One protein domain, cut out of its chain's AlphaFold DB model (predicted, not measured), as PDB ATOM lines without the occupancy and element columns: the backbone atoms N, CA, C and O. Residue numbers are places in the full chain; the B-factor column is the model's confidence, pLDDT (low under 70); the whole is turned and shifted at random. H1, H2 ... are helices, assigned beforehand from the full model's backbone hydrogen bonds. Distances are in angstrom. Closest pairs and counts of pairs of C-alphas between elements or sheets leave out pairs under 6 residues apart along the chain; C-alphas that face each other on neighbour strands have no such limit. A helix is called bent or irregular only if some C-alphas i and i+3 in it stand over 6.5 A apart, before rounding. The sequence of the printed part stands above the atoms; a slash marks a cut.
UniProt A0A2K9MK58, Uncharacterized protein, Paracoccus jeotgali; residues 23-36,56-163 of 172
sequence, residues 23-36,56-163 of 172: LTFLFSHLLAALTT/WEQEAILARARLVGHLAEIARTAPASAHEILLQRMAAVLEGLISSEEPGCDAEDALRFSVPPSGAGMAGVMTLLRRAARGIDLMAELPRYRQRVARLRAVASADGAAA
ATOM      1  N   LEU A  23       0.126 -28.975 -46.288       89.81
ATOM      2  CA  LEU A  23      -0.328 -30.297 -45.868       89.81
ATOM      3  C   LEU A  23      -1.254 -30.962 -46.896       89.81
ATOM      4  O   LEU A  23      -1.076 -32.137 -47.207       89.81
ATOM      5  N   THR A  24      -2.203 -30.228 -47.485       89.75
ATOM      6  CA  THR A  24      -3.057 -30.774 -48.561       89.75
ATOM      7  C   THR A  24      -2.248 -31.120 -49.812       89.75
ATOM      8  O   THR A  24      -2.506 -32.148 -50.444       89.75
ATOM      9  N   PHE A  25      -1.234 -30.311 -50.130       90.44
ATOM     10  CA  PHE A  25      -0.279 -30.586 -51.199       90.44
ATOM     11  C   PHE A  25       0.526 -31.860 -50.914       90.44
ATOM     12  O   PHE A  25       0.447 -32.815 -51.689       90.44
ATOM     13  N   LEU A  26       1.215 -31.934 -49.772       92.06
ATOM     14  CA  LEU A  26       2.006 -33.104 -49.377       92.06
ATOM     15  C   LEU A  26       1.164 -34.377 -49.326       92.06
ATOM     16  O   LEU A  26       1.585 -35.420 -49.820       92.06
ATOM     17  N   PHE A  27      -0.059 -34.293 -48.807       93.38
ATOM     18  CA  PHE A  27      -0.961 -35.435 -48.748       93.38
ATOM     19  C   PHE A  27      -1.397 -35.905 -50.145       93.38
ATOM     20  O   PHE A  27      -1.560 -37.101 -50.380       93.38
ATOM     21  N   SER A  28      -1.551 -35.001 -51.116       92.62
ATOM     22  CA  SER A  28      -1.831 -35.400 -52.502       92.62
ATOM     23  C   SER A  28      -0.663 -36.170 -53.137       92.62
ATOM     24  O   SER A  28      -0.889 -37.181 -53.808       92.62
ATOM     25  N   HIS A  29       0.576 -35.762 -52.846       93.38
ATOM     26  CA  HIS A  29       1.792 -36.455 -53.273       93.38
ATOM     27  C   HIS A  29       1.978 -37.795 -52.558       93.38
ATOM     28  O   HIS A  29       2.290 -38.796 -53.204       93.38
ATOM     29  N   LEU A  30       1.670 -37.852 -51.260       94.88
ATOM     30  CA  LEU A  30       1.608 -39.092 -50.493       94.88
ATOM     31  C   LEU A  30       0.679 -40.114 -51.163       94.88
ATOM     32  O   LEU A  30       1.052 -41.271 -51.325       94.88
ATOM     33  N   LEU A  31      -0.517 -39.699 -51.595       94.06
ATOM     34  CA  LEU A  31      -1.478 -40.595 -52.252       94.06
ATOM     35  C   LEU A  31      -1.000 -41.088 -53.624       94.06
ATOM     36  O   LEU A  31      -1.299 -42.223 -54.007       94.06
ATOM     37  N   ALA A  32      -0.271 -40.256 -54.371       92.12
ATOM     38  CA  ALA A  32       0.371 -40.681 -55.610       92.12
ATOM     39  C   ALA A  32       1.451 -41.738 -55.322       92.12
ATOM     40  O   ALA A  32       1.406 -42.821 -55.903       92.12
ATOM     41  N   ALA A  33       2.335 -41.476 -54.355       92.88
ATOM     42  CA  ALA A  33       3.374 -42.415 -53.932       92.88
ATOM     43  C   ALA A  33       2.792 -43.735 -53.395       92.88
ATOM     44  O   ALA A  33       3.294 -44.806 -53.726       92.88
ATOM     45  N   LEU A  34       1.692 -43.674 -52.635       93.69
ATOM     46  CA  LEU A  34       0.978 -44.854 -52.143       93.69
ATOM     47  C   LEU A  34       0.464 -45.708 -53.302       93.69
ATOM     48  O   LEU A  34       0.576 -46.927 -53.262       93.69
ATOM     49  N   THR A  35      -0.065 -45.081 -54.353       93.19
ATOM     50  CA  THR A  35      -0.555 -45.806 -55.533       93.19
ATOM     51  C   THR A  35       0.587 -46.562 -56.216       93.19
ATOM     52  O   THR A  35       0.444 -47.749 -56.494       93.19
ATOM     53  N   THR A  36       1.733 -45.909 -56.432       91.88
ATOM     54  CA  THR A  36       2.917 -46.549 -57.029       91.88
ATOM     55  C   THR A  36       3.445 -47.689 -56.160       91.88
ATOM     56  O   THR A  36       3.729 -48.770 -56.669       91.88
ATOM     57  N   TRP A  56      12.577 -52.660 -62.193       89.38
ATOM     58  CA  TRP A  56      11.349 -52.798 -61.418       89.38
ATOM     59  C   TRP A  56      11.628 -52.836 -59.910       89.38
ATOM     60  O   TRP A  56      10.980 -52.115 -59.150       89.38
ATOM     61  N   GLU A  57      12.620 -53.613 -59.468       89.12
ATOM     62  CA  GLU A  57      13.007 -53.698 -58.053       89.12
ATOM     63  C   GLU A  57      13.489 -52.343 -57.522       89.12
ATOM     64  O   GLU A  57      13.097 -51.914 -56.433       89.12
ATOM     65  N   GLN A  58      14.297 -51.630 -58.308       90.69
ATOM     66  CA  GLN A  58      14.741 -50.280 -57.963       90.69
ATOM     67  C   GLN A  58      13.563 -49.310 -57.857       90.69
ATOM     68  O   GLN A  58      13.478 -48.554 -56.887       90.69
ATOM     69  N   GLU A  59      12.624 -49.352 -58.801       89.56
ATOM     70  CA  GLU A  59      11.441 -48.494 -58.766       89.56
ATOM     71  C   GLU A  59      10.541 -48.818 -57.565       89.56
ATOM     72  O   GLU A  59      10.023 -47.900 -56.924       89.56
ATOM     73  N   ALA A  60      10.417 -50.092 -57.182       88.75
ATOM     74  CA  ALA A  60       9.708 -50.513 -55.974       88.75
ATOM     75  C   ALA A  60      10.352 -49.936 -54.699       88.75
ATOM     76  O   ALA A  60       9.661 -49.384 -53.834       88.75
ATOM     77  N   ILE A  61      11.685 -49.995 -54.600       89.50
ATOM     78  CA  ILE A  61      12.449 -49.409 -53.486       89.50
ATOM     79  C   ILE A  61      12.248 -47.889 -53.438       89.50
ATOM     80  O   ILE A  61      11.951 -47.335 -52.374       89.50
ATOM     81  N   LEU A  62      12.361 -47.210 -54.582       91.31
ATOM     82  CA  LEU A  62      12.174 -45.763 -54.689       91.31
ATOM     83  C   LEU A  62      10.736 -45.345 -54.375       91.31
ATOM     84  O   LEU A  62      10.522 -44.331 -53.707       91.31
ATOM     85  N   ALA A  63       9.738 -46.116 -54.806       89.44
ATOM     86  CA  ALA A  63       8.335 -45.880 -54.483       89.44
ATOM     87  C   ALA A  63       8.103 -45.934 -52.971       89.44
ATOM     88  O   ALA A  63       7.518 -45.000 -52.411       89.44
ATOM     89  N   ARG A  64       8.644 -46.955 -52.295       90.56
ATOM     90  CA  ARG A  64       8.580 -47.054 -50.834       90.56
ATOM     91  C   ARG A  64       9.310 -45.897 -50.152       90.56
ATOM     92  O   ARG A  64       8.774 -45.315 -49.211       90.56
ATOM     93  N   ALA A  65      10.507 -45.540 -50.614       90.81
ATOM     94  CA  ALA A  65      11.286 -44.442 -50.040       90.81
ATOM     95  C   ALA A  65      10.561 -43.091 -50.164       90.81
ATOM     96  O   ALA A  65      10.483 -42.350 -49.185       90.81
ATOM     97  N   ARG A  66       9.967 -42.794 -51.328       93.31
ATOM     98  CA  ARG A  66       9.155 -41.581 -51.543       93.31
ATOM     99  C   ARG A  66       7.928 -41.551 -50.636       93.31
ATOM    100  O   ARG A  66       7.637 -40.521 -50.035       93.31
ATOM    101  N   LEU A  67       7.237 -42.684 -50.505       93.50
ATOM    102  CA  LEU A  67       6.079 -42.821 -49.626       93.50
ATOM    103  C   LEU A  67       6.441 -42.514 -48.165       93.50
ATOM    104  O   LEU A  67       5.799 -41.673 -47.542       93.50
ATOM    105  N   VAL A  68       7.503 -43.136 -47.647       92.81
ATOM    106  CA  VAL A  68       7.998 -42.890 -46.281       92.81
ATOM    107  C   VAL A  68       8.490 -41.449 -46.112       92.81
ATOM    108  O   VAL A  68       8.208 -40.822 -45.094       92.81
ATOM    109  N   GLY A  69       9.160 -40.888 -47.122       92.50
ATOM    110  CA  GLY A  69       9.606 -39.493 -47.114       92.50
ATOM    111  C   GLY A  69       8.451 -38.506 -46.935       92.50
ATOM    112  O   GLY A  69       8.525 -37.629 -46.075       92.50
ATOM    113  N   HIS A  70       7.354 -38.687 -47.677       94.44
ATOM    114  CA  HIS A  70       6.164 -37.843 -47.535       94.44
ATOM    115  C   HIS A  70       5.478 -38.001 -46.175       94.44
ATOM    116  O   HIS A  70       5.022 -37.005 -45.617       94.44
ATOM    117  N   LEU A  71       5.424 -39.214 -45.613       92.81
ATOM    118  CA  LEU A  71       4.887 -39.434 -44.264       92.81
ATOM    119  C   LEU A  71       5.685 -38.649 -43.215       92.81
ATOM    120  O   LEU A  71       5.108 -37.875 -42.451       92.81
ATOM    121  N   ALA A  72       7.015 -38.755 -43.258       91.06
ATOM    122  CA  ALA A  72       7.905 -38.029 -42.356       91.06
ATOM    123  C   ALA A  72       7.830 -36.501 -42.537       91.06
ATOM    124  O   ALA A  72       8.063 -35.735 -41.600       91.06
ATOM    125  N   GLU A  73       7.538 -36.019 -43.743       93.56
ATOM    126  CA  GLU A  73       7.326 -34.593 -44.003       93.56
ATOM    127  C   GLU A  73       5.979 -34.104 -43.455       93.56
ATOM    128  O   GLU A  73       5.925 -33.063 -42.799       93.56
ATOM    129  N   ILE A  74       4.907 -34.883 -43.626       92.88
ATOM    130  CA  ILE A  74       3.582 -34.561 -43.077       92.88
ATOM    131  C   ILE A  74       3.613 -34.546 -41.544       92.88
ATOM    132  O   ILE A  74       3.038 -33.640 -40.937       92.88
ATOM    133  N   ALA A  75       4.325 -35.487 -40.918       88.94
ATOM    134  CA  ALA A  75       4.483 -35.549 -39.464       88.94
ATOM    135  C   ALA A  75       5.165 -34.295 -38.881       88.94
ATOM    136  O   ALA A  75       4.852 -33.874 -37.771       88.94
ATOM    137  N   ARG A  76       6.071 -33.663 -39.642       91.50
ATOM    138  CA  ARG A  76       6.783 -32.435 -39.238       91.50
ATOM    139  C   ARG A  76       6.060 -31.143 -39.625       91.50
ATOM    140  O   ARG A  76       6.440 -30.071 -39.159       91.50
ATOM    141  N   THR A  77       5.051 -31.221 -40.489       91.94
ATOM    142  CA  THR A  77       4.350 -30.046 -41.019       91.94
ATOM    143  C   THR A  77       3.221 -29.635 -40.080       91.94
ATOM    144  O   THR A  77       2.293 -30.404 -39.873       91.94
ATOM    145  N   ALA A  78       3.252 -28.417 -39.536       87.88
ATOM    146  CA  ALA A  78       2.168 -27.924 -38.685       87.88
ATOM    147  C   ALA A  78       0.862 -27.714 -39.490       87.88
ATOM    148  O   ALA A  78       0.915 -27.148 -40.586       87.88
ATOM    149  N   PRO A  79      -0.309 -28.128 -38.971       86.56
ATOM    150  CA  PRO A  79      -1.583 -27.940 -39.654       86.56
ATOM    151  C   PRO A  79      -1.993 -26.463 -39.636       86.56
ATOM    152  O   PRO A  79      -1.994 -25.816 -38.589       86.56
ATOM    153  N   ALA A  80      -2.402 -25.936 -40.788       83.75
ATOM    154  CA  ALA A  80      -2.894 -24.565 -40.920       83.75
ATOM    155  C   ALA A  80      -4.355 -24.417 -40.459       83.75
ATOM    156  O   ALA A  80      -4.841 -23.306 -40.252       83.75
ATOM    157  N   SER A  81      -5.083 -25.529 -40.316       81.00
ATOM    158  CA  SER A  81      -6.474 -25.536 -39.858       81.00
ATOM    159  C   SER A  81      -6.842 -26.824 -39.119       81.00
ATOM    160  O   SER A  81      -6.207 -27.863 -39.293       81.00
ATOM    161  N   ALA A  82      -7.931 -26.783 -38.344       81.25
ATOM    162  CA  ALA A  82      -8.440 -27.950 -37.618       81.25
ATOM    163  C   ALA A  82      -8.777 -29.143 -38.535       81.25
ATOM    164  O   ALA A  82      -8.632 -30.293 -38.135       81.25
ATOM    165  N   HIS A  83      -9.187 -28.889 -39.781       81.38
ATOM    166  CA  HIS A  83      -9.497 -29.947 -40.743       81.38
ATOM    167  C   HIS A  83      -8.238 -30.684 -41.224       81.38
ATOM    168  O   HIS A  83      -8.301 -31.868 -41.535       81.38
ATOM    169  N   GLU A  84      -7.077 -30.025 -41.254       85.12
ATOM    170  CA  GLU A  84      -5.813 -30.646 -41.678       85.12
ATOM    171  C   GLU A  84      -5.230 -31.603 -40.648       85.12
ATOM    172  O   GLU A  84      -4.493 -32.518 -41.015       85.12
ATOM    173  N   ILE A  85      -5.632 -31.468 -39.384       85.44
ATOM    174  CA  ILE A  85      -5.323 -32.452 -38.342       85.44
ATOM    175  C   ILE A  85      -5.805 -33.846 -38.777       85.44
ATOM    176  O   ILE A  85      -5.145 -34.845 -38.506       85.44
ATOM    177  N   LEU A  86      -6.923 -33.930 -39.510       85.69
ATOM    178  CA  LEU A  86      -7.425 -35.201 -40.039       85.69
ATOM    179  C   LEU A  86      -6.475 -35.814 -41.075       85.69
ATOM    180  O   LEU A  86      -6.319 -37.033 -41.113       85.69
ATOM    181  N   LEU A  87      -5.824 -34.988 -41.898       89.38
ATOM    182  CA  LEU A  87      -4.831 -35.454 -42.866       89.38
ATOM    183  C   LEU A  87      -3.577 -35.972 -42.158       89.38
ATOM    184  O   LEU A  87      -3.085 -37.035 -42.522       89.38
ATOM    185  N   GLN A  88      -3.096 -35.282 -41.120       89.25
ATOM    186  CA  GLN A  88      -1.958 -35.766 -40.327       89.25
ATOM    187  C   GLN A  88      -2.262 -37.089 -39.632       89.25
ATOM    188  O   GLN A  88      -1.456 -38.010 -39.683       89.25
ATOM    189  N   ARG A  89      -3.450 -37.219 -39.037       86.25
ATOM    190  CA  ARG A  89      -3.895 -38.473 -38.416       86.25
ATOM    191  C   ARG A  89      -3.979 -39.606 -39.430       86.25
ATOM    192  O   ARG A  89      -3.478 -40.693 -39.178       86.25
ATOM    193  N   MET A  90      -4.569 -39.354 -40.598       89.75
ATOM    194  CA  MET A  90      -4.621 -40.353 -41.667       89.75
ATOM    195  C   MET A  90      -3.217 -40.732 -42.161       89.75
ATOM    196  O   MET A  90      -2.967 -41.901 -42.442       89.75
ATOM    197  N   ALA A  91      -2.289 -39.775 -42.237       90.75
ATOM    198  CA  ALA A  91      -0.892 -40.063 -42.544       90.75
ATOM    199  C   ALA A  91      -0.251 -40.943 -41.457       90.75
ATOM    200  O   ALA A  91       0.375 -41.934 -41.807       90.75
ATOM    201  N   ALA A  92      -0.492 -40.675 -40.171       87.38
ATOM    202  CA  ALA A  92      -0.009 -41.516 -39.072       87.38
ATOM    203  C   ALA A  92      -0.570 -42.952 -39.134       87.38
ATOM    204  O   ALA A  92       0.159 -43.918 -38.920       87.38
ATOM    205  N   VAL A  93      -1.847 -43.121 -39.505       87.38
ATOM    206  CA  VAL A  93      -2.435 -44.453 -39.746       87.38
ATOM    207  C   VAL A  93      -1.714 -45.171 -40.889       87.38
ATOM    208  O   VAL A  93      -1.349 -46.340 -40.756       87.38
ATOM    209  N   LEU A  94      -1.491 -44.485 -42.014       89.62
ATOM    210  CA  LEU A  94      -0.754 -45.047 -43.149       89.62
ATOM    211  C   LEU A  94       0.684 -45.404 -42.756       89.62
ATOM    212  O   LEU A  94       1.158 -46.483 -43.103       89.62
ATOM    213  N   GLU A  95       1.354 -44.547 -41.994       89.62
ATOM    214  CA  GLU A  95       2.688 -44.802 -41.458       89.62
ATOM    215  C   GLU A  95       2.718 -46.047 -40.574       89.62
ATOM    216  O   GLU A  95       3.551 -46.922 -40.801       89.62
ATOM    217  N   GLY A  96       1.761 -46.210 -39.657       83.38
ATOM    218  CA  GLY A  96       1.625 -47.429 -38.857       83.38
ATOM    219  C   GLY A  96       1.445 -48.689 -39.715       83.38
ATOM    220  O   GLY A  96       2.028 -49.731 -39.426       83.38
ATOM    221  N   LEU A  97       0.703 -48.602 -40.823       85.81
ATOM    222  CA  LEU A  97       0.534 -49.728 -41.751       85.81
ATOM    223  C   LEU A  97       1.789 -50.015 -42.595       85.81
ATOM    224  O   LEU A  97       2.002 -51.159 -42.998       85.81
ATOM    225  N   ILE A  98       2.601 -49.001 -42.903       86.44
ATOM    226  CA  ILE A  98       3.748 -49.096 -43.822       86.44
ATOM    227  C   ILE A  98       5.057 -49.418 -43.088       86.44
ATOM    228  O   ILE A  98       5.847 -50.233 -43.580       86.44
ATOM    229  N   SER A  99       5.291 -48.783 -41.942       76.56
ATOM    230  CA  SER A  99       6.575 -48.768 -41.233       76.56
ATOM    231  C   SER A  99       6.733 -49.888 -40.208       76.56
ATOM    232  O   SER A  99       7.860 -50.220 -39.859       76.56
ATOM    233  N   SER A 100       5.645 -50.483 -39.722       59.97
ATOM    234  CA  SER A 100       5.707 -51.348 -38.543       59.97
ATOM    235  C   SER A 100       5.835 -52.846 -38.869       59.97
ATOM    236  O   SER A 100       5.112 -53.371 -39.721       59.97
ATOM    237  N   GLU A 101       6.728 -53.544 -38.156       53.44
ATOM    238  CA  GLU A 101       6.654 -55.005 -37.969       53.44
ATOM    239  C   GLU A 101       5.619 -55.382 -36.879       53.44
ATOM    240  O   GLU A 101       5.005 -56.443 -36.958       53.44
ATOM    241  N   GLU A 102       5.300 -54.462 -35.953       38.69
ATOM    242  CA  GLU A 102       4.169 -54.519 -35.006       38.69
ATOM    243  C   GLU A 102       3.524 -53.132 -34.854       38.69
ATOM    244  O   GLU A 102       4.255 -52.141 -34.836       38.69
ATOM    245  N   PRO A 103       2.187 -52.978 -34.882       39.44
ATOM    246  CA  PRO A 103       1.560 -51.655 -34.863       39.44
ATOM    247  C   PRO A 103       1.826 -50.955 -33.522       39.44
ATOM    248  O   PRO A 103       1.494 -51.488 -32.469       39.44
ATOM    249  N   GLY A 104       2.446 -49.774 -33.569       41.50
ATOM    250  CA  GLY A 104       2.648 -48.918 -32.400       41.50
ATOM    251  C   GLY A 104       1.372 -48.166 -32.003       41.50
ATOM    252  O   GLY A 104       0.531 -47.866 -32.852       41.50
ATOM    253  N   CYS A 105       1.281 -47.845 -30.709       43.62
ATOM    254  CA  CYS A 105       0.169 -47.191 -29.999       43.62
ATOM    255  C   CYS A 105      -0.429 -45.953 -30.716       43.62
ATOM    256  O   CYS A 105      -1.630 -45.706 -30.653       43.62
ATOM    257  N   ASP A 106       0.386 -45.209 -31.473       48.50
ATOM    258  CA  ASP A 106       0.007 -43.910 -32.046       48.50
ATOM    259  C   ASP A 106      -0.998 -43.999 -33.217       48.50
ATOM    260  O   ASP A 106      -1.755 -43.057 -33.473       48.50
ATOM    261  N   ALA A 107      -1.054 -45.132 -33.930       49.69
ATOM    262  CA  ALA A 107      -2.015 -45.331 -35.023       49.69
ATOM    263  C   ALA A 107      -3.449 -45.534 -34.505       49.69
ATOM    264  O   ALA A 107      -4.415 -45.161 -35.177       49.69
ATOM    265  N   GLU A 108      -3.589 -46.104 -33.306       47.44
ATOM    266  CA  GLU A 108      -4.881 -46.320 -32.650       47.44
ATOM    267  C   GLU A 108      -5.444 -45.002 -32.101       47.44
ATOM    268  O   GLU A 108      -6.634 -44.729 -32.247       47.44
ATOM    269  N   ASP A 109      -4.584 -44.118 -31.587       49.47
ATOM    270  CA  ASP A 109      -4.965 -42.771 -31.142       49.47
ATOM    271  C   ASP A 109      -5.414 -41.849 -32.288       49.47
ATOM    272  O   ASP A 109      -6.312 -41.009 -32.129       49.47
ATOM    273  N   ALA A 110      -4.847 -42.027 -33.483       52.78
ATOM    274  CA  ALA A 110      -5.224 -41.262 -34.666       52.78
ATOM    275  C   ALA A 110      -6.689 -41.501 -35.093       52.78
ATOM    276  O   ALA A 110      -7.326 -40.572 -35.604       52.78
ATOM    277  N   LEU A 111      -7.247 -42.689 -34.820       51.03
ATOM    278  CA  LEU A 111      -8.633 -43.068 -35.141       51.03
ATOM    279  C   LEU A 111      -9.687 -42.383 -34.247       51.03
ATOM    280  O   LEU A 111     -10.866 -42.354 -34.602       51.03
ATOM    281  N   ARG A 112      -9.287 -41.798 -33.110       51.53
ATOM    282  CA  ARG A 112     -10.183 -41.399 -32.004       51.53
ATOM    283  C   ARG A 112     -10.932 -40.066 -32.168       51.53
ATOM    284  O   ARG A 112     -11.358 -39.497 -31.168       51.53
ATOM    285  N   PHE A 113     -11.088 -39.501 -33.371       44.03
ATOM    286  CA  PHE A 113     -11.710 -38.168 -33.490       44.03
ATOM    287  C   PHE A 113     -12.688 -38.008 -34.650       44.03
ATOM    288  O   PHE A 113     -12.335 -38.060 -35.827       44.03
ATOM    289  N   SER A 114     -13.931 -37.716 -34.281       42.75
ATOM    290  CA  SER A 114     -15.033 -37.325 -35.150       42.75
ATOM    291  C   SER A 114     -15.155 -35.797 -35.169       42.75
ATOM    292  O   SER A 114     -15.750 -35.209 -34.267       42.75
ATOM    293  N   VAL A 115     -14.594 -35.137 -36.190       47.28
ATOM    294  CA  VAL A 115     -14.885 -33.715 -36.456       47.28
ATOM    295  C   VAL A 115     -16.167 -33.636 -37.294       47.28
ATOM    296  O   VAL A 115     -16.210 -34.243 -38.368       47.28
ATOM    297  N   PRO A 116     -17.208 -32.901 -36.864       45.50
ATOM    298  CA  PRO A 116     -18.385 -32.680 -37.692       45.50
ATOM    299  C   PRO A 116     -18.001 -31.882 -38.953       45.50
ATOM    300  O   PRO A 116     -17.288 -30.881 -38.854       45.50
ATOM    301  N   PRO A 117     -18.444 -32.293 -40.152       48.84
ATOM    302  CA  PRO A 117     -18.066 -31.610 -41.381       48.84
ATOM    303  C   PRO A 117     -18.789 -30.261 -41.502       48.84
ATOM    304  O   PRO A 117     -20.016 -30.223 -41.576       48.84
ATOM    305  N   SER A 118     -18.056 -29.147 -41.605       54.00
ATOM    306  CA  SER A 118     -18.624 -27.895 -42.130       54.00
ATOM    307  C   SER A 118     -17.572 -27.059 -42.878       54.00
ATOM    308  O   SER A 118     -16.440 -26.923 -42.421       54.00
ATOM    309  N   GLY A 119     -17.939 -26.509 -44.043       58.28
ATOM    310  CA  GLY A 119     -17.128 -25.544 -44.804       58.28
ATOM    311  C   GLY A 119     -16.514 -26.054 -46.121       58.28
ATOM    312  O   GLY A 119     -16.319 -27.250 -46.334       58.28
ATOM    313  N   ALA A 120     -16.181 -25.123 -47.024       60.00
ATOM    314  CA  ALA A 120     -15.661 -25.423 -48.367       60.00
ATOM    315  C   ALA A 120     -14.275 -26.103 -48.362       60.00
ATOM    316  O   ALA A 120     -14.022 -26.984 -49.182       60.00
ATOM    317  N   GLY A 121     -13.400 -25.768 -47.402       63.66
ATOM    318  CA  GLY A 121     -12.105 -26.444 -47.221       63.66
ATOM    319  C   GLY A 121     -12.236 -27.907 -46.777       63.66
ATOM    320  O   GLY A 121     -11.401 -28.744 -47.119       63.66
ATOM    321  N   MET A 122     -13.333 -28.249 -46.093       76.19
ATOM    322  CA  MET A 122     -13.591 -29.603 -45.607       76.19
ATOM    323  C   MET A 122     -13.964 -30.566 -46.738       76.19
ATOM    324  O   MET A 122     -13.499 -31.701 -46.750       76.19
ATOM    325  N   ALA A 123     -14.734 -30.123 -47.741       77.06
ATOM    326  CA  ALA A 123     -15.066 -30.958 -48.906       77.06
ATOM    327  C   ALA A 123     -13.802 -31.481 -49.604       77.06
ATOM    328  O   ALA A 123     -13.730 -32.625 -50.075       77.06
ATOM    329  N   GLY A 124     -12.782 -30.631 -49.615       77.38
ATOM    330  CA  GLY A 124     -11.506 -30.950 -50.180       77.38
ATOM    331  C   GLY A 124     -10.703 -31.975 -49.377       77.38
ATOM    332  O   GLY A 124     -10.354 -33.044 -49.888       77.38
ATOM    333  N   VAL A 125     -10.485 -31.688 -48.096       83.94
ATOM    334  CA  VAL A 125      -9.855 -32.615 -47.143       83.94
ATOM    335  C   VAL A 125     -10.558 -33.979 -47.153       83.94
ATOM    336  O   VAL A 125      -9.909 -35.013 -47.292       83.94
ATOM    337  N   MET A 126     -11.891 -34.005 -47.141       84.31
ATOM    338  CA  MET A 126     -12.677 -35.242 -47.203       84.31
ATOM    339  C   MET A 126     -12.490 -36.025 -48.503       84.31
ATOM    340  O   MET A 126     -12.663 -37.243 -48.525       84.31
ATOM    341  N   THR A 127     -12.166 -35.362 -49.611       85.94
ATOM    342  CA  THR A 127     -11.843 -36.051 -50.870       85.94
ATOM    343  C   THR A 127     -10.501 -36.773 -50.768       85.94
ATOM    344  O   THR A 127     -10.404 -37.931 -51.181       85.94
ATOM    345  N   LEU A 128      -9.500 -36.135 -50.155       87.94
ATOM    346  CA  LEU A 128      -8.197 -36.744 -49.881       87.94
ATOM    347  C   LEU A 128      -8.320 -37.916 -48.897       87.94
ATOM    348  O   LEU A 128      -7.813 -39.000 -49.180       87.94
ATOM    349  N   LEU A 129      -9.077 -37.745 -47.810       88.19
ATOM    350  CA  LEU A 129      -9.327 -38.804 -46.825       88.19
ATOM    351  C   LEU A 129     -10.046 -40.011 -47.436       88.19
ATOM    352  O   LEU A 129      -9.638 -41.146 -47.213       88.19
ATOM    353  N   ARG A 130     -11.070 -39.792 -48.274       87.25
ATOM    354  CA  ARG A 130     -11.745 -40.886 -49.000       87.25
ATOM    355  C   ARG A 130     -10.801 -41.626 -49.943       87.25
ATOM    356  O   ARG A 130     -10.928 -42.835 -50.116       87.25
ATOM    357  N   ARG A 131      -9.863 -40.917 -50.576       87.62
ATOM    358  CA  ARG A 131      -8.855 -41.545 -51.438       87.62
ATOM    359  C   ARG A 131      -7.835 -42.344 -50.621       87.62
ATOM    360  O   ARG A 131      -7.489 -43.438 -51.051       87.62
ATOM    361  N   ALA A 132      -7.428 -41.852 -49.452       88.56
ATOM    362  CA  ALA A 132      -6.583 -42.592 -48.514       88.56
ATOM    363  C   ALA A 132      -7.268 -43.871 -48.017       88.56
ATOM    364  O   ALA A 132      -6.666 -44.938 -48.069       88.56
ATOM    365  N   ALA A 133      -8.544 -43.784 -47.627       87.75
ATOM    366  CA  ALA A 133      -9.331 -44.935 -47.186       87.75
ATOM    367  C   ALA A 133      -9.389 -46.035 -48.260       87.75
ATOM    368  O   ALA A 133      -9.088 -47.186 -47.970       87.75
ATOM    369  N   ARG A 134      -9.637 -45.664 -49.525       88.56
ATOM    370  CA  ARG A 134      -9.547 -46.615 -50.649       88.56
ATOM    371  C   ARG A 134      -8.154 -47.231 -50.793       88.56
ATOM    372  O   ARG A 134      -8.038 -48.399 -51.134       88.56
ATOM    373  N   GLY A 135      -7.097 -46.462 -50.534       88.62
ATOM    374  CA  GLY A 135      -5.729 -46.981 -50.482       88.62
ATOM    375  C   GLY A 135      -5.556 -48.055 -49.406       88.62
ATOM    376  O   GLY A 135      -5.002 -49.110 -49.694       88.62
ATOM    377  N   ILE A 136      -6.091 -47.834 -48.202       89.38
ATOM    378  CA  ILE A 136      -6.084 -48.820 -47.106       89.38
ATOM    379  C   ILE A 136      -6.877 -50.078 -47.490       89.38
ATOM    380  O   ILE A 136      -6.454 -51.193 -47.182       89.38
ATOM    381  N   ASP A 137      -7.999 -49.926 -48.195       88.81
ATOM    382  CA  ASP A 137      -8.773 -51.066 -48.693       88.81
ATOM    383  C   ASP A 137      -7.959 -51.910 -49.682       88.81
ATOM    384  O   ASP A 137      -7.907 -53.129 -49.540       88.81
ATOM    385  N   LEU A 138      -7.235 -51.269 -50.605       90.44
ATOM    386  CA  LEU A 138      -6.320 -51.956 -51.522       90.44
ATOM    387  C   LEU A 138      -5.134 -52.600 -50.790       90.44
ATOM    388  O   LEU A 138      -4.691 -53.681 -51.171       90.44
ATOM    389  N   MET A 139      -4.630 -51.983 -49.716       89.12
ATOM    390  CA  MET A 139      -3.635 -52.619 -48.848       89.12
ATOM    391  C   MET A 139      -4.196 -53.913 -48.244       89.12
ATOM    392  O   MET A 139      -3.488 -54.911 -48.198       89.12
ATOM    393  N   ALA A 140      -5.467 -53.953 -47.833       87.81
ATOM    394  CA  ALA A 140      -6.067 -55.145 -47.224       87.81
ATOM    395  C   ALA A 140      -6.043 -56.389 -48.136       87.81
ATOM    396  O   ALA A 140      -6.029 -57.522 -47.645       87.81
ATOM    397  N   GLU A 141      -6.031 -56.188 -49.454       90.06
ATOM    398  CA  GLU A 141      -5.961 -57.262 -50.450       90.06
ATOM    399  C   GLU A 141      -4.565 -57.902 -50.502       90.06
ATOM    400  O   GLU A 141      -4.436 -59.110 -50.736       90.06
ATOM    401  N   LEU A 142      -3.524 -57.120 -50.204       86.62
ATOM    402  CA  LEU A 142      -2.128 -57.533 -50.278       86.62
ATOM    403  C   LEU A 142      -1.726 -58.415 -49.079       86.62
ATOM    404  O   LEU A 142      -1.990 -58.048 -47.926       86.62
ATOM    405  N   PRO A 143      -1.012 -59.539 -49.306       85.50
ATOM    406  CA  PRO A 143      -0.612 -60.462 -48.239       85.50
ATOM    407  C   PRO A 143       0.128 -59.776 -47.084       85.50
ATOM    408  O   PRO A 143      -0.166 -60.033 -45.918       85.50
ATOM    409  N   ARG A 144       1.027 -58.840 -47.412       83.69
ATOM    410  CA  ARG A 144       1.859 -58.102 -46.452       83.69
ATOM    411  C   ARG A 144       1.054 -57.227 -45.479       83.69
ATOM    412  O   ARG A 144       1.520 -56.933 -44.378       83.69
ATOM    413  N   TYR A 145      -0.131 -56.759 -45.861       85.69
ATOM    414  CA  TYR A 145      -0.890 -55.766 -45.086       85.69
ATOM    415  C   TYR A 145      -2.204 -56.306 -44.526       85.69
ATOM    416  O   TYR A 145      -2.720 -55.742 -43.561       85.69
ATOM    417  N   ARG A 146      -2.719 -57.419 -45.061       85.56
ATOM    418  CA  ARG A 146      -4.023 -58.001 -44.706       85.56
ATOM    419  C   ARG A 146      -4.281 -58.085 -43.202       85.56
ATOM    420  O   ARG A 146      -5.296 -57.584 -42.722       85.56
ATOM    421  N   GLN A 147      -3.359 -58.681 -42.446       82.56
ATOM    422  CA  GLN A 147      -3.528 -58.844 -40.999       82.56
ATOM    423  C   GLN A 147      -3.488 -57.500 -40.256       82.56
ATOM    424  O   GLN A 147      -4.243 -57.303 -39.305       82.56
ATOM    425  N   ARG A 148      -2.649 -56.558 -40.701       82.38
ATOM    426  CA  ARG A 148      -2.515 -55.231 -40.081       82.38
ATOM    427  C   ARG A 148      -3.762 -54.382 -40.300       82.38
ATOM    428  O   ARG A 148      -4.286 -53.815 -39.346       82.38
ATOM    429  N   VAL A 149      -4.305 -54.380 -41.518       86.31
ATOM    430  CA  VAL A 149      -5.564 -53.680 -41.813       86.31
ATOM    431  C   VAL A 149      -6.736 -54.303 -41.048       86.31
ATOM    432  O   VAL A 149      -7.590 -53.579 -40.542       86.31
ATOM    433  N   ALA A 150      -6.767 -55.632 -40.898       84.69
ATOM    434  CA  ALA A 150      -7.789 -56.300 -40.092       84.69
ATOM    435  C   ALA A 150      -7.738 -55.877 -38.611       84.69
ATOM    436  O   ALA A 150      -8.782 -55.566 -38.040       84.69
ATOM    437  N   ARG A 151      -6.540 -55.801 -38.008       83.12
ATOM    438  CA  ARG A 151      -6.360 -55.310 -36.628       83.12
ATOM    439  C   ARG A 151      -6.821 -53.860 -36.479       83.12
ATOM    440  O   ARG A 151      -7.630 -53.578 -35.603       83.12
ATOM    441  N   LEU A 152      -6.392 -52.978 -37.383       82.81
ATOM    442  CA  LEU A 152      -6.800 -51.568 -37.395       82.81
ATOM    443  C   LEU A 152      -8.332 -51.414 -37.415       82.81
ATOM    444  O   LEU A 152      -8.898 -50.635 -36.651       82.81
ATOM    445  N   ARG A 153      -9.021 -52.185 -38.269       82.69
ATOM    446  CA  ARG A 153     -10.491 -52.169 -38.360       82.69
ATOM    447  C   ARG A 153     -11.161 -52.719 -37.098       82.69
ATOM    448  O   ARG A 153     -12.193 -52.190 -36.696       82.69
ATOM    449  N   ALA A 154     -10.586 -53.748 -36.474       78.38
ATOM    450  CA  ALA A 154     -11.103 -54.303 -35.225       78.38
ATOM    451  C   ALA A 154     -11.063 -53.263 -34.092       78.38
ATOM    452  O   ALA A 154     -12.078 -53.066 -33.424       78.38
ATOM    453  N   VAL A 155      -9.949 -52.537 -33.951       77.50
ATOM    454  CA  VAL A 155      -9.799 -51.442 -32.973       77.50
ATOM    455  C   VAL A 155     -10.834 -50.344 -33.225       77.50
ATOM    456  O   VAL A 155     -11.595 -49.996 -32.325       77.50
ATOM    457  N   ALA A 156     -10.965 -49.887 -34.476       71.75
ATOM    458  CA  ALA A 156     -11.961 -48.877 -34.839       71.75
ATOM    459  C   ALA A 156     -13.409 -49.317 -34.525       71.75
ATOM    460  O   ALA A 156     -14.244 -48.497 -34.145       71.75
ATOM    461  N   SER A 157     -13.719 -50.611 -34.677       68.81
ATOM    462  CA  SER A 157     -15.055 -51.157 -34.394       68.81
ATOM    463  C   SER A 157     -15.360 -51.297 -32.897       68.81
ATOM    464  O   SER A 157     -16.491 -51.038 -32.483       68.81
ATOM    465  N   ALA A 158     -14.364 -51.664 -32.084       65.75
ATOM    466  CA  ALA A 158     -14.506 -51.797 -30.636       65.75
ATOM    467  C   ALA A 158     -14.761 -50.433 -29.974       65.75
ATOM    468  O   ALA A 158     -15.638 -50.313 -29.115       65.75
ATOM    469  N   ASP A 159     -14.080 -49.393 -30.450       57.75
ATOM    470  CA  ASP A 159     -14.261 -48.027 -29.954       57.75
ATOM    471  C   ASP A 159     -15.627 -47.437 -30.343       57.75
ATOM    472  O   ASP A 159     -16.256 -46.746 -29.540       57.75
ATOM    473  N   GLY A 160     -16.157 -47.760 -31.530       57.94
ATOM    474  CA  GLY A 160     -17.515 -47.359 -31.929       57.94
ATOM    475  C   GLY A 160     -18.614 -47.977 -31.051       57.94
ATOM    476  O   GLY A 160     -19.610 -47.318 -30.732       57.94
ATOM    477  N   ALA A 161     -18.413 -49.222 -30.610       56.44
ATOM    478  CA  ALA A 161     -19.302 -49.891 -29.663       56.44
ATOM    479  C   ALA A 161     -19.200 -49.285 -28.250       56.44
ATOM    480  O   ALA A 161     -20.226 -49.072 -27.603       56.44
ATOM    481  N   ALA A 162     -17.992 -48.930 -27.797       53.59
ATOM    482  CA  ALA A 162     -17.771 -48.269 -26.508       53.59
ATOM    483  C   ALA A 162     -18.363 -46.846 -26.463       53.59
ATOM    484  O   ALA A 162     -19.006 -46.476 -25.479       53.59
ATOM    485  N   ALA A 163     -18.228 -46.069 -27.544       53.47
ATOM    486  CA  ALA A 163     -18.800 -44.724 -27.657       53.47
ATOM    487  C   ALA A 163     -20.341 -44.720 -27.673       53.47
ATOM    488  O   ALA A 163     -20.962 -43.750 -27.240       53.47
TER     489      ALA A 163
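Overview. This is residues 23 to 36 and 56 to 163 of the 172 residues of an uncharacterized protein of Paracoccus jeotgali (UniProt A0A2K9MK58). Four helices, H1, H2, H3 and H5, make a bundle, with H1 and H3 between H2 on one side and H5 on the other; H1, H3 and H5 run the same way and H2 runs against H1 and H3. After H5 the printed part folds back sharply into H6, which makes a V with H5 and lies away from H1 and H2, while the short H4 sits on H3 towards H6. The printed part has 122 residues with six named helices, H1 to H6 in order along the chain, and no named strand; the class is all helix. The whole is compact, with a radius of gyration of the C-alphas of 14.4 A and spans of 44 by 32 by 22 A.

Along the chain. H1, residues 23 to 36, begins at C-alpha 23 (-0.328, -30.297, -45.868) and measures 20.0 A. H2, residues 56 to 76, measures 30.5 A. H3, residues 84 to 99, measures 22.0 A from C-alpha 84 (-5.813, -30.646, -41.678). H4 is residues 106 to 110. H5, residues 120 to 141, is the longest helix by residues and measures 33.3 A. H6, residues 143 to 163, measures 31.7 A and ends at C-alpha 163 (-18.800, -44.724, -27.657); it is irregular, with C-alphas 144 and 147 7.7 A apart.

Arrangement. H3 is the hub, touching the five other helices. H1 and H3 touch at a shallow tilt of 29 degrees, the same way; the closest C-alphas, of Leu 23 and Glu 84, are 6.9 A apart. H3 and H5 touch at 13 degrees, the same way, closest at Leu 87 and Leu 129, 6.9 A between C-alphas. H2 and H3 form a helical hairpin at a steep tilt of 40 degrees, closest at the C-alphas of Leu 71 and Ala 91, 6.1 A. H1 touches H2 at 21 degrees, opposite ways, with C-alphas 33 and 67 closest at 5.1 A. H1 touches H5 at 24 degrees, the same way, with C-alphas 31 and 132 closest at 6.6 A. H2 and H5 are apart. H4 touches H3, with C-alphas 93 and 107 closest at 4.8 A. H5 and H6 touch at a steep tilt of 53 degrees, opposite ways, with C-alphas 140 and 146 closest at 4.3 A. H6 only just touches H3 and H4, with 3 pairs of C-alphas within 8 A in each case. In H1, H2, H3 and H4 every O i to N i+4 pair is within hydrogen-bond range; in H5 16 of 18 are, in H6 15 of 17.

Size, cuts and confidence. The two C-alphas farthest apart, of Trp 56 and Ala 163, are 46.0 A apart. Residues 37 to 55 are not printed, and C-alphas 36 and 56 are 11.4 A apart across the cut. Of the links that are printed whole, none is long, and H5 to H6 is tight. Mean pLDDT of the printed part is 79.2; residues 100 to 121 and 157 to 163 are under 70.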